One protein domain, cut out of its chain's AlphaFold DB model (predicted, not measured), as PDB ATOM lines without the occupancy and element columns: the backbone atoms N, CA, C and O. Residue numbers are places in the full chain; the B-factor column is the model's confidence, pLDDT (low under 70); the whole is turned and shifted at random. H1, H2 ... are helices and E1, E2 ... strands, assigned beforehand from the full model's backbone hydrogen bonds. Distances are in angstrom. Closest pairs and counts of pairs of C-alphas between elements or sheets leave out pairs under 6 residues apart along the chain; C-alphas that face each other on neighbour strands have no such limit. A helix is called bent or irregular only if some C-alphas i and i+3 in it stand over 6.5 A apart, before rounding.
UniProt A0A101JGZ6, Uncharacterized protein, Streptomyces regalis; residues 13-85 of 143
ATOM      1  N   LEU A  13     189.280 176.739 181.401       83.94
ATOM      2  CA  LEU A  13     189.626 177.390 182.656       83.94
ATOM      3  C   LEU A  13     188.814 176.830 183.817       83.94
ATOM      4  O   LEU A  13     187.587 176.734 183.753       83.94
ATOM      5  N   MET A  14     189.515 176.549 184.910       79.19
ATOM      6  CA  MET A  14     188.939 176.009 186.130       79.19
ATOM      7  C   MET A  14     189.560 176.657 187.368       79.19
ATOM      8  O   MET A  14     190.775 176.818 187.463       79.19
ATOM      9  N   HIS A  15     188.736 177.002 188.356       73.81
ATOM     10  CA  HIS A  15     189.227 177.418 189.667       73.81
ATOM     11  C   HIS A  15     189.575 176.193 190.520       73.81
ATOM     12  O   HIS A  15     188.744 175.319 190.755       73.81
ATOM     13  N   GLY A  16     190.816 176.138 190.995       74.19
ATOM     14  CA  GLY A  16     191.301 175.077 191.864       74.19
ATOM     15  C   GLY A  16     192.326 175.576 192.873       74.19
ATOM     16  O   GLY A  16     192.436 176.763 193.183       74.19
ATOM     17  N   GLY A  17     193.085 174.637 193.413       71.00
ATOM     18  CA  GLY A  17     194.143 174.847 194.375       71.00
ATOM     19  C   GLY A  17     195.347 173.988 194.022       71.00
ATOM     20  O   GLY A  17     195.229 172.800 193.720       71.00
ATOM     21  N   ARG A  18     196.527 174.600 194.065       68.31
ATOM     22  CA  ARG A  18     197.801 173.902 193.919       68.31
ATOM     23  C   ARG A  18     198.463 173.808 195.285       68.31
ATOM     24  O   ARG A  18     198.591 174.816 195.986       68.31
ATOM     25  N   TRP A  19     198.915 172.611 195.641       66.69
ATOM     26  CA  TRP A  19     199.799 172.434 196.785       66.69
ATOM     27  C   TRP A  19     201.209 172.886 196.400       66.69
ATOM     28  O   TRP A  19     201.825 172.335 195.487       66.69
ATOM     29  N   ALA A  20     201.717 173.922 197.063       70.81
ATOM     30  CA  ALA A  20     203.057 174.448 196.826       70.81
ATOM     31  C   ALA A  20     203.656 174.967 198.136       70.81
ATOM     32  O   ALA A  20     202.983 175.646 198.908       70.81
ATOM     33  N   ASN A  21     204.935 174.681 198.389       76.94
ATOM     34  CA  ASN A  21     205.655 175.129 199.591       76.94
ATOM     35  C   ASN A  21     204.929 174.785 200.906       76.94
ATOM     36  O   ASN A  21     204.828 175.625 201.801       76.94
ATOM     37  N   ARG A  22     204.394 173.558 201.011       73.75
ATOM     38  CA  ARG A  22     203.609 173.079 202.169       73.75
ATOM     39  C   ARG A  22     202.376 173.939 202.497       73.75
ATOM     40  O   ARG A  22     201.897 173.925 203.626       73.75
ATOM     41  N   ARG A  23     201.875 174.719 201.535       74.81
ATOM     42  CA  ARG A  23     200.669 175.536 201.678       74.81
ATOM     43  C   ARG A  23     199.751 175.358 200.476       74.81
ATOM     44  O   ARG A  23     200.188 175.125 199.348       74.81
ATOM     45  N   TRP A  24     198.464 175.540 200.730       68.31
ATOM     46  CA  TRP A  24     197.453 175.629 199.688       68.31
ATOM     47  C   TRP A  24     197.462 177.017 199.060       68.31
ATOM     48  O   TRP A  24     197.373 178.025 199.764       68.31
ATOM     49  N   LYS A  25     197.538 177.076 197.729       73.31
ATOM     50  CA  LYS A  25     197.327 178.312 196.971       73.31
ATOM     51  C   LYS A  25     196.171 178.123 196.008       73.31
ATOM     52  O   LYS A  25     196.207 177.200 195.197       73.31
ATOM     53  N   LYS A  26     195.179 179.017 196.069       73.31
ATOM     54  CA  LYS A  26     194.159 179.119 195.021       73.31
ATOM     55  C   LYS A  26     194.857 179.384 193.688       73.31
ATOM     56  O   LYS A  26     195.764 180.212 193.619       73.31
ATOM     57  N   ALA A  27     194.455 178.660 192.657       74.75
ATOM     58  CA  ALA A  27     195.031 178.740 191.330       74.75
ATOM     59  C   ALA A  27     193.918 178.672 190.289       74.75
ATOM     60  O   ALA A  27     192.930 177.960 190.457       74.75
ATOM     61  N   LEU A  28     194.099 179.415 189.203       76.19
ATOM     62  CA  LEU A  28     193.338 179.203 187.987       76.19
ATOM     63  C   LEU A  28     194.117 178.191 187.146       76.19
ATOM     64  O   LEU A  28     195.307 178.376 186.896       76.19
ATOM     65  N   LEU A  29     193.462 177.100 186.786       77.56
ATOM     66  CA  LEU A  29     194.046 175.959 186.102       77.56
ATOM     67  C   LEU A  29     193.527 175.925 184.670       77.56
ATOM     68  O   LEU A  29     192.343 176.157 184.434       77.56
ATOM     69  N   LEU A  30     194.424 175.622 183.737       79.06
ATOM     70  CA  LEU A  30     194.085 175.268 182.364       79.06
ATOM     71  C   LEU A  30     194.110 173.744 182.255       79.06
ATOM     72  O   LEU A  30     195.124 173.127 182.590       79.06
ATOM     73  N   ILE A  31     193.004 173.150 181.818       76.31
ATOM     74  CA  ILE A  31     192.878 171.703 181.608       76.31
ATOM     75  C   ILE A  31     192.441 171.409 180.171       76.31
ATOM     76  O   ILE A  31     191.808 172.250 179.541       76.31
ATOM     77  N   CYS A  32     192.801 170.236 179.650       75.69
ATOM     78  CA  CYS A  32     192.383 169.780 178.319       75.69
ATOM     79  C   CYS A  32     191.063 168.997 178.385       75.69
ATOM     80  O   CYS A  32     190.590 168.658 179.475       75.69
ATOM     81  N   GLU A  33     190.515 168.676 177.215       77.25
ATOM     82  CA  GLU A  33     189.280 167.896 177.036       77.25
ATOM     83  C   GLU A  33     189.375 166.505 177.645       77.25
ATOM     84  O   GLU A  33     188.567 166.174 178.507       77.25
ATOM     85  N   ASP A  34     190.457 165.772 177.388       74.88
ATOM     86  CA  ASP A  34     190.675 164.457 178.002       74.88
ATOM     87  C   ASP A  34     190.642 164.498 179.537       74.88
ATOM     88  O   ASP A  34     190.170 163.571 180.205       74.88
ATOM     89  N   CYS A  35     191.170 165.576 180.130       72.81
ATOM     90  CA  CYS A  35     191.182 165.760 181.581       72.81
ATOM     91  C   CYS A  35     189.796 166.110 182.135       72.81
ATOM     92  O   CYS A  35     189.492 165.728 183.274       72.81
ATOM     93  N   TYR A  36     188.984 166.817 181.350       75.25
ATOM     94  CA  TYR A  36     187.587 167.101 181.652       75.25
ATOM     95  C   TYR A  36     186.737 165.825 181.560       75.25
ATOM     96  O   TYR A  36     186.111 165.443 182.554       75.25
ATOM     97  N   ASP A  37     186.808 165.105 180.441       72.31
ATOM     98  CA  ASP A  37     186.017 163.898 180.172       72.31
ATOM     99  C   ASP A  37     186.354 162.754 181.120       72.31
ATOM    100  O   ASP A  37     185.472 162.071 181.645       72.31
ATOM    101  N   SER A  38     187.638 162.597 181.453       65.81
ATOM    102  CA  SER A  38     188.065 161.598 182.434       65.81
ATOM    103  C   SER A  38     187.568 161.899 183.861       65.81
ATOM    104  O   SER A  38     187.876 161.129 184.772       65.81
ATOM    105  N   ARG A  39     186.917 163.052 184.112       61.56
ATOM    106  CA  ARG A  39     186.595 163.632 185.438       61.56
ATOM    107  C   ARG A  39     187.776 163.699 186.417       61.56
ATOM    108  O   ARG A  39     187.600 164.025 187.592       61.56
ATOM    109  N   LYS A  40     189.000 163.456 185.938       56.59
ATOM    110  CA  LYS A  40     190.248 163.462 186.719       56.59
ATOM    111  C   LYS A  40     190.534 164.841 187.294       56.59
ATOM    112  O   LYS A  40     191.142 164.941 188.350       56.59
ATOM    113  N   ALA A  41     190.075 165.887 186.611       53.94
ATOM    114  CA  ALA A  41     190.190 167.261 187.063       53.94
ATOM    115  C   ALA A  41     189.010 167.736 187.923       53.94
ATOM    116  O   ALA A  41     189.033 168.890 188.310       53.94
ATOM    117  N   LEU A  42     187.978 166.919 188.181       55.34
ATOM    118  CA  LEU A  42     186.710 167.364 188.791       55.34
ATOM    119  C   LEU A  42     186.408 166.716 190.146       55.34
ATOM    120  O   LEU A  42     185.566 167.211 190.893       55.34
ATOM    121  N   GLY A  43     187.083 165.615 190.466       49.12
ATOM    122  CA  GLY A  43     186.936 164.923 191.738       49.12
ATOM    123  C   GLY A  43     187.931 165.402 192.789       49.12
ATOM    124  O   GLY A  43     189.021 165.876 192.479       49.12
ATOM    125  N   ASN A  44     187.564 165.200 194.051       50.38
ATOM    126  CA  ASN A  44     188.455 165.246 195.204       50.38
ATOM    127  C   ASN A  44     189.465 164.082 195.106       50.38
ATOM    128  O   ASN A  44     189.322 163.051 195.760       50.38
ATOM    129  N   THR A  45     190.387 164.157 194.146       45.94
ATOM    130  CA  THR A  45     191.264 163.041 193.800       45.94
ATOM    131  C   THR A  45     192.409 162.919 194.795       45.94
ATOM    132  O   THR A  45     193.015 163.915 195.182       45.94
ATOM    133  N   ASP A  46     192.725 161.676 195.158       47.06
ATOM    134  CA  ASP A  46     193.875 161.279 195.970       47.06
ATOM    135  C   ASP A  46     195.136 162.122 195.670       47.06
ATOM    136  O   ASP A  46     195.715 162.054 194.579       47.06
ATOM    137  N   HIS A  47     195.566 162.903 196.670       50.69
ATOM    138  CA  HIS A  47     196.733 163.796 196.628       50.69
ATOM    139  C   HIS A  47     198.034 163.094 196.237       50.69
ATOM    140  O   HIS A  47     198.965 163.758 195.782       50.69
ATOM    141  N   ARG A  48     198.130 161.772 196.429       52.16
ATOM    142  CA  ARG A  48     199.326 161.009 196.052       52.16
ATOM    143  C   ARG A  48     199.426 160.792 194.549       52.16
ATOM    144  O   ARG A  48     200.531 160.648 194.035       52.16
ATOM    145  N   LYS A  49     198.290 160.774 193.848       50.31
ATOM    146  CA  LYS A  49     198.221 160.442 192.420       50.31
ATOM    147  C   LYS A  49     198.065 161.680 191.536       50.31
ATOM    148  O   LYS A  49     198.550 161.676 190.407       50.31
ATOM    149  N   TYR A  50     197.452 162.748 192.056       53.31
ATOM    150  CA  TYR A  50     197.230 163.989 191.315       53.31
ATOM    151  C   TYR A  50     197.554 165.220 192.184       53.31
ATOM    152  O   TYR A  50     196.931 165.425 193.225       53.31
ATOM    153  N   PRO A  51     198.509 166.080 191.780       51.78
ATOM    154  CA  PRO A  51     198.944 167.228 192.586       51.78
ATOM    155  C   PRO A  51     197.989 168.438 192.527       51.78
ATOM    156  O   PRO A  51     198.341 169.528 192.986       51.78
ATOM    157  N   VAL A  52     196.806 168.284 191.928       52.31
ATOM    158  CA  VAL A  52     195.864 169.370 191.643       52.31
ATOM    159  C   VAL A  52     194.554 169.081 192.356       52.31
ATOM    160  O   VAL A  52     193.969 168.023 192.160       52.31
ATOM    161  N   TRP A  53     194.115 170.023 193.187       56.38
ATOM    162  CA  TRP A  53     192.862 169.913 193.921       56.38
ATOM    163  C   TRP A  53     191.873 170.930 193.404       56.38
ATOM    164  O   TRP A  53     192.207 172.092 193.183       56.38
ATOM    165  N   VAL A  54     190.627 170.517 193.274       57.66
ATOM    166  CA  VAL A  54     189.536 171.425 192.957       57.66
ATOM    167  C   VAL A  54     188.956 171.934 194.259       57.66
ATOM    168  O   VAL A  54     188.024 171.365 194.811       57.66
ATOM    169  N   LEU A  55     189.563 172.981 194.804       54.47
ATOM    170  CA  LEU A  55     189.104 173.540 196.072       54.47
ATOM    171  C   LEU A  55     187.885 174.453 195.933       54.47
ATOM    172  O   LEU A  55     187.254 174.748 196.941       54.47
ATOM    173  N   ASP A  56     187.595 174.958 194.732       60.38
ATOM    174  CA  ASP A  56     186.669 176.084 194.590       60.38
ATOM    175  C   ASP A  56     186.114 176.164 193.160       60.38
ATOM    176  O   ASP A  56     186.366 177.125 192.433       60.38
ATOM    177  N   MET A  57     185.391 175.132 192.704       68.94
ATOM    178  CA  MET A  57     184.567 175.335 191.511       68.94
ATOM    179  C   MET A  57     183.519 176.397 191.821       68.94
ATOM    180  O   MET A  57     182.805 176.320 192.817       68.94
ATOM    181  N   VAL A  58     183.408 177.387 190.941       69.81
ATOM    182  CA  VAL A  58     182.473 178.490 191.149       69.81
ATOM    183  C   VAL A  58     181.048 177.982 190.950       69.81
ATOM    184  O   VAL A  58     180.657 177.620 189.847       69.81
ATOM    185  N   GLY A  59     180.239 178.004 191.996       69.62
ATOM    186  CA  GLY A  59     178.833 177.623 191.942       69.62
ATOM    187  C   GLY A  59     178.348 177.173 193.309       69.62
ATOM    188  O   GLY A  59     179.134 177.075 194.246       69.62
ATOM    189  N   ARG A  60     177.040 176.982 193.437       77.38
ATOM    190  CA  ARG A  60     176.400 176.588 194.703       77.38
ATOM    191  C   ARG A  60     175.822 175.187 194.670       77.38
ATOM    192  O   ARG A  60     175.539 174.639 195.729       77.38
ATOM    193  N   GLY A  61     175.572 174.664 193.480       78.12
ATOM    194  CA  GLY A  61     175.110 173.308 193.311       78.12
ATOM    195  C   GLY A  61     176.273 172.324 193.303       78.12
ATOM    196  O   GLY A  61     177.408 172.647 193.655       78.12
ATOM    197  N   PHE A  62     175.944 171.094 192.939       74.62
ATOM    198  CA  PHE A  62     176.837 169.943 193.020       74.62
ATOM    199  C   PHE A  62     177.144 169.353 191.642       74.62
ATOM    200  O   PHE A  62     177.977 168.453 191.536       74.62
ATOM    201  N   ASN A  63     176.495 169.855 190.587       79.81
ATOM    202  CA  ASN A  63     176.668 169.347 189.237       79.81
ATOM    203  C   ASN A  63     177.666 170.211 188.482       79.81
ATOM    204  O   ASN A  63     177.585 171.436 188.473       79.81
ATOM    205  N   VAL A  64     178.600 169.563 187.797       79.75
ATOM    206  CA  VAL A  64     179.512 170.253 186.890       79.75
ATOM    207  C   VAL A  64     178.734 170.651 185.641       79.75
ATOM    208  O   VAL A  64     178.142 169.804 184.974       79.75
ATOM    209  N   MET A  65     178.728 171.945 185.334       82.19
ATOM    210  CA  MET A  65     178.165 172.452 184.089       82.19
ATOM    211  C   MET A  65     179.066 172.082 182.907       82.19
ATOM    212  O   MET A  65     180.292 172.054 183.068       82.19
ATOM    213  N   PRO A  66     178.489 171.881 181.708       84.69
ATOM    214  CA  PRO A  66     179.289 171.731 180.505       84.69
ATOM    215  C   PRO A  66     180.171 172.973 180.286       84.69
ATOM    216  O   PRO A  66     179.825 174.070 180.752       84.69
ATOM    217  N   PRO A  67     181.291 172.836 179.558       87.19
ATOM    218  CA  PRO A  67     182.167 173.951 179.256       87.19
ATOM    219  C   PRO A  67     181.397 175.105 178.628       87.19
ATOM    220  O   PRO A  67     180.851 174.992 177.533       87.19
ATOM    221  N   THR A  68     181.330 176.223 179.345       90.12
ATOM    222  CA  THR A  68     180.513 177.365 178.933       90.12
ATOM    223  C   THR A  68     181.421 178.553 178.625       90.12
ATOM    224  O   THR A  68     182.284 178.880 179.449       90.12
ATOM    225  N   PRO A  69     181.260 179.225 177.471       92.12
ATOM    226  CA  PRO A  69     182.090 180.369 177.124       92.12
ATOM    227  C   PRO A  69     181.846 181.549 178.070       92.12
ATOM    228  O   PRO A  69     180.720 181.871 178.457       92.12
ATOM    229  N   CYS A  70     182.928 182.233 178.431       90.75
ATOM    230  CA  CYS A  70     182.880 183.478 179.178       90.75
ATOM    231  C   CYS A  70     182.220 184.571 178.331       90.75
ATOM    232  O   CYS A  70     182.728 184.932 177.275       90.75
ATOM    233  N   VAL A  71     181.163 185.200 178.846       92.06
ATOM    234  CA  VAL A  71     180.444 186.269 178.126       92.06
ATOM    235  C   VAL A  71     181.327 187.498 177.847       92.06
ATOM    236  O   VAL A  71     181.030 188.279 176.953       92.06
ATOM    237  N   ALA A  72     182.410 187.696 178.607       89.50
ATOM    238  CA  ALA A  72     183.292 188.853 178.442       89.50
ATOM    239  C   ALA A  72     184.467 188.621 177.476       89.50
ATOM    240  O   ALA A  72     184.932 189.581 176.872       89.50
ATOM    241  N   CYS A  73     184.987 187.392 177.371       89.06
ATOM    242  CA  CYS A  73     186.206 187.109 176.599       89.06
ATOM    243  C   CYS A  73     186.150 185.840 175.734       89.06
ATOM    244  O   CYS A  73     187.133 185.523 175.081       89.06
ATOM    245  N   GLY A  74     185.051 185.082 175.753       89.38
ATOM    246  CA  GLY A  74     184.868 183.862 174.957       89.38
ATOM    247  C   GLY A  74     185.516 182.596 175.523       89.38
ATOM    248  O   GLY A  74     185.098 181.502 175.168       89.38
ATOM    249  N   GLN A  75     186.472 182.714 176.448       89.25
ATOM    250  CA  GLN A  75     187.199 181.558 176.984       89.25
ATOM    251  C   GLN A  75     186.268 180.531 177.642       89.25
ATOM    252  O   GLN A  75     185.407 180.915 178.438       89.25
ATOM    253  N   LEU A  76     186.465 179.241 177.353       89.00
ATOM    254  CA  LEU A  76     185.657 178.155 177.914       89.00
ATOM    255  C   LEU A  76     185.970 177.941 179.398       89.00
ATOM    256  O   LEU A  76     187.131 177.841 179.802       89.00
ATOM    257  N   VAL A  77     184.921 177.879 180.217       87.44
ATOM    258  CA  VAL A  77     185.018 177.774 181.677       87.44
ATOM    259  C   VAL A  77     184.230 176.570 182.157       87.44
ATOM    260  O   VAL A  77     183.072 176.392 181.775       87.44
ATOM    261  N   ILE A  78     184.843 175.793 183.047       85.88
ATOM    262  CA  ILE A  78     184.172 174.720 183.777       85.88
ATOM    263  C   ILE A  78     183.898 175.188 185.198       85.88
ATOM    264  O   ILE A  78     184.748 175.791 185.862       85.88
ATOM    265  N   ARG A  79     182.677 174.932 185.660       83.81
ATOM    266  CA  ARG A  79     182.183 175.402 186.949       83.81
ATOM    267  C   ARG A  79     181.036 174.529 187.446       83.81
ATOM    268  O   ARG A  79     180.526 173.701 186.694       83.81
ATOM    269  N   LEU A  80     180.612 174.748 188.685       82.94
ATOM    270  CA  LEU A  80     179.405 174.119 189.213       82.94
ATOM    271  C   LEU A  80     178.161 174.894 188.775       82.94
ATOM    272  O   LEU A  80     178.215 176.108 188.519       82.94
ATOM    273  N   ASP A  81     177.045 174.174 188.718       82.38
ATOM    274  CA  ASP A  81     175.725 174.754 188.576       82.38
ATOM    275  C   ASP A  81     175.441 175.713 189.739       82.38
ATOM    276  O   ASP A  81     175.946 175.606 190.860       82.38
ATOM    277  N   ASP A  82     174.688 176.761 189.445       84.75
ATOM    278  CA  ASP A  82     174.278 177.736 190.443       84.75
ATOM    279  C   ASP A  82     172.922 178.300 190.020       84.75
ATOM    280  O   ASP A  82     172.847 178.981 188.996       84.75
ATOM    281  N   PRO A  83     171.852 178.044 190.792       84.81
ATOM    282  CA  PRO A  83     170.510 178.513 190.461       84.81
ATOM    283  C   PRO A  83     170.396 180.032 190.286       84.81
ATOM    284  O   PRO A  83     169.493 180.499 189.599       84.81
ATOM    285  N   LEU A  84     171.293 180.831 190.885       85.81
ATOM    286  CA  LEU A  84     171.262 182.292 190.719       85.81
ATOM    287  C   LEU A  84     172.186 182.788 189.600       85.81
ATOM    288  O   LEU A  84     172.338 184.001 189.402       85.81
ATOM    289  N   LEU A  85     172.848 181.882 188.884       84.19
ATOM    290  CA  LEU A  85     173.797 182.242 187.850       84.19
ATOM    291  C   LEU A  85     173.084 182.710 186.586       84.19
ATOM    292  O   LEU A  85     172.593 181.921 185.791       84.19
TER     293      LEU A  85
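What this domain is: This is residues 13 to 85 of the 143 residues of an uncharacterized protein of Streptomyces regalis (UniProt A0A101JGZ6). With little regular structure, this is a bent two-strand hairpin, E1 and E2, followed by one short helix, H1, and a long loop stretch, residues 38 to 85, which folds back to pair briefly with E1 and then with itself. The printed part has 73 residues, of which 22 are in the named elements E1, E2, H1, in that order; the class is mixed and the sheet antiparallel. It is compact, with a radius of gyration of the C-alphas of 12.5 A and spans of 35 by 24 by 23 A.

Where its parts are: E1, residues 13 to 20, begins at C-alpha 13 (189.626, 177.390, 182.656), measures 19.7 A and bends by 57 degrees at residue 16. E2, residues 23 to 31, measures 21.9 A and bends by 64 degrees at residue 28. H1, residues 33 to 37, measures 6.0 A and ends at C-alpha 37 (186.017, 163.898, 180.172).

How they stand to each other: E1 and E2 form a hairpin, antiparallel at 145 degrees, with N 16 and O 27 2.8 A apart, within hydrogen-bond range. E1 and H1 are apart. H1's O i to N i+4 pair is within hydrogen-bond range. Residues 17 to 18 of E1 pair with 52 to 53, and 68 to 69 with 76 to 77, both antiparallel.

The domain as a whole: The C-alphas of Arg 48 and Ala 72, the two farthest apart, are 36.6 A apart. The printed part has no cut, and both links, E1 to E2 and E2 to H1, are tight. Mean pLDDT of the printed part is 72.8; residues 18 to 19, 24 and 38 to 59 are under 70.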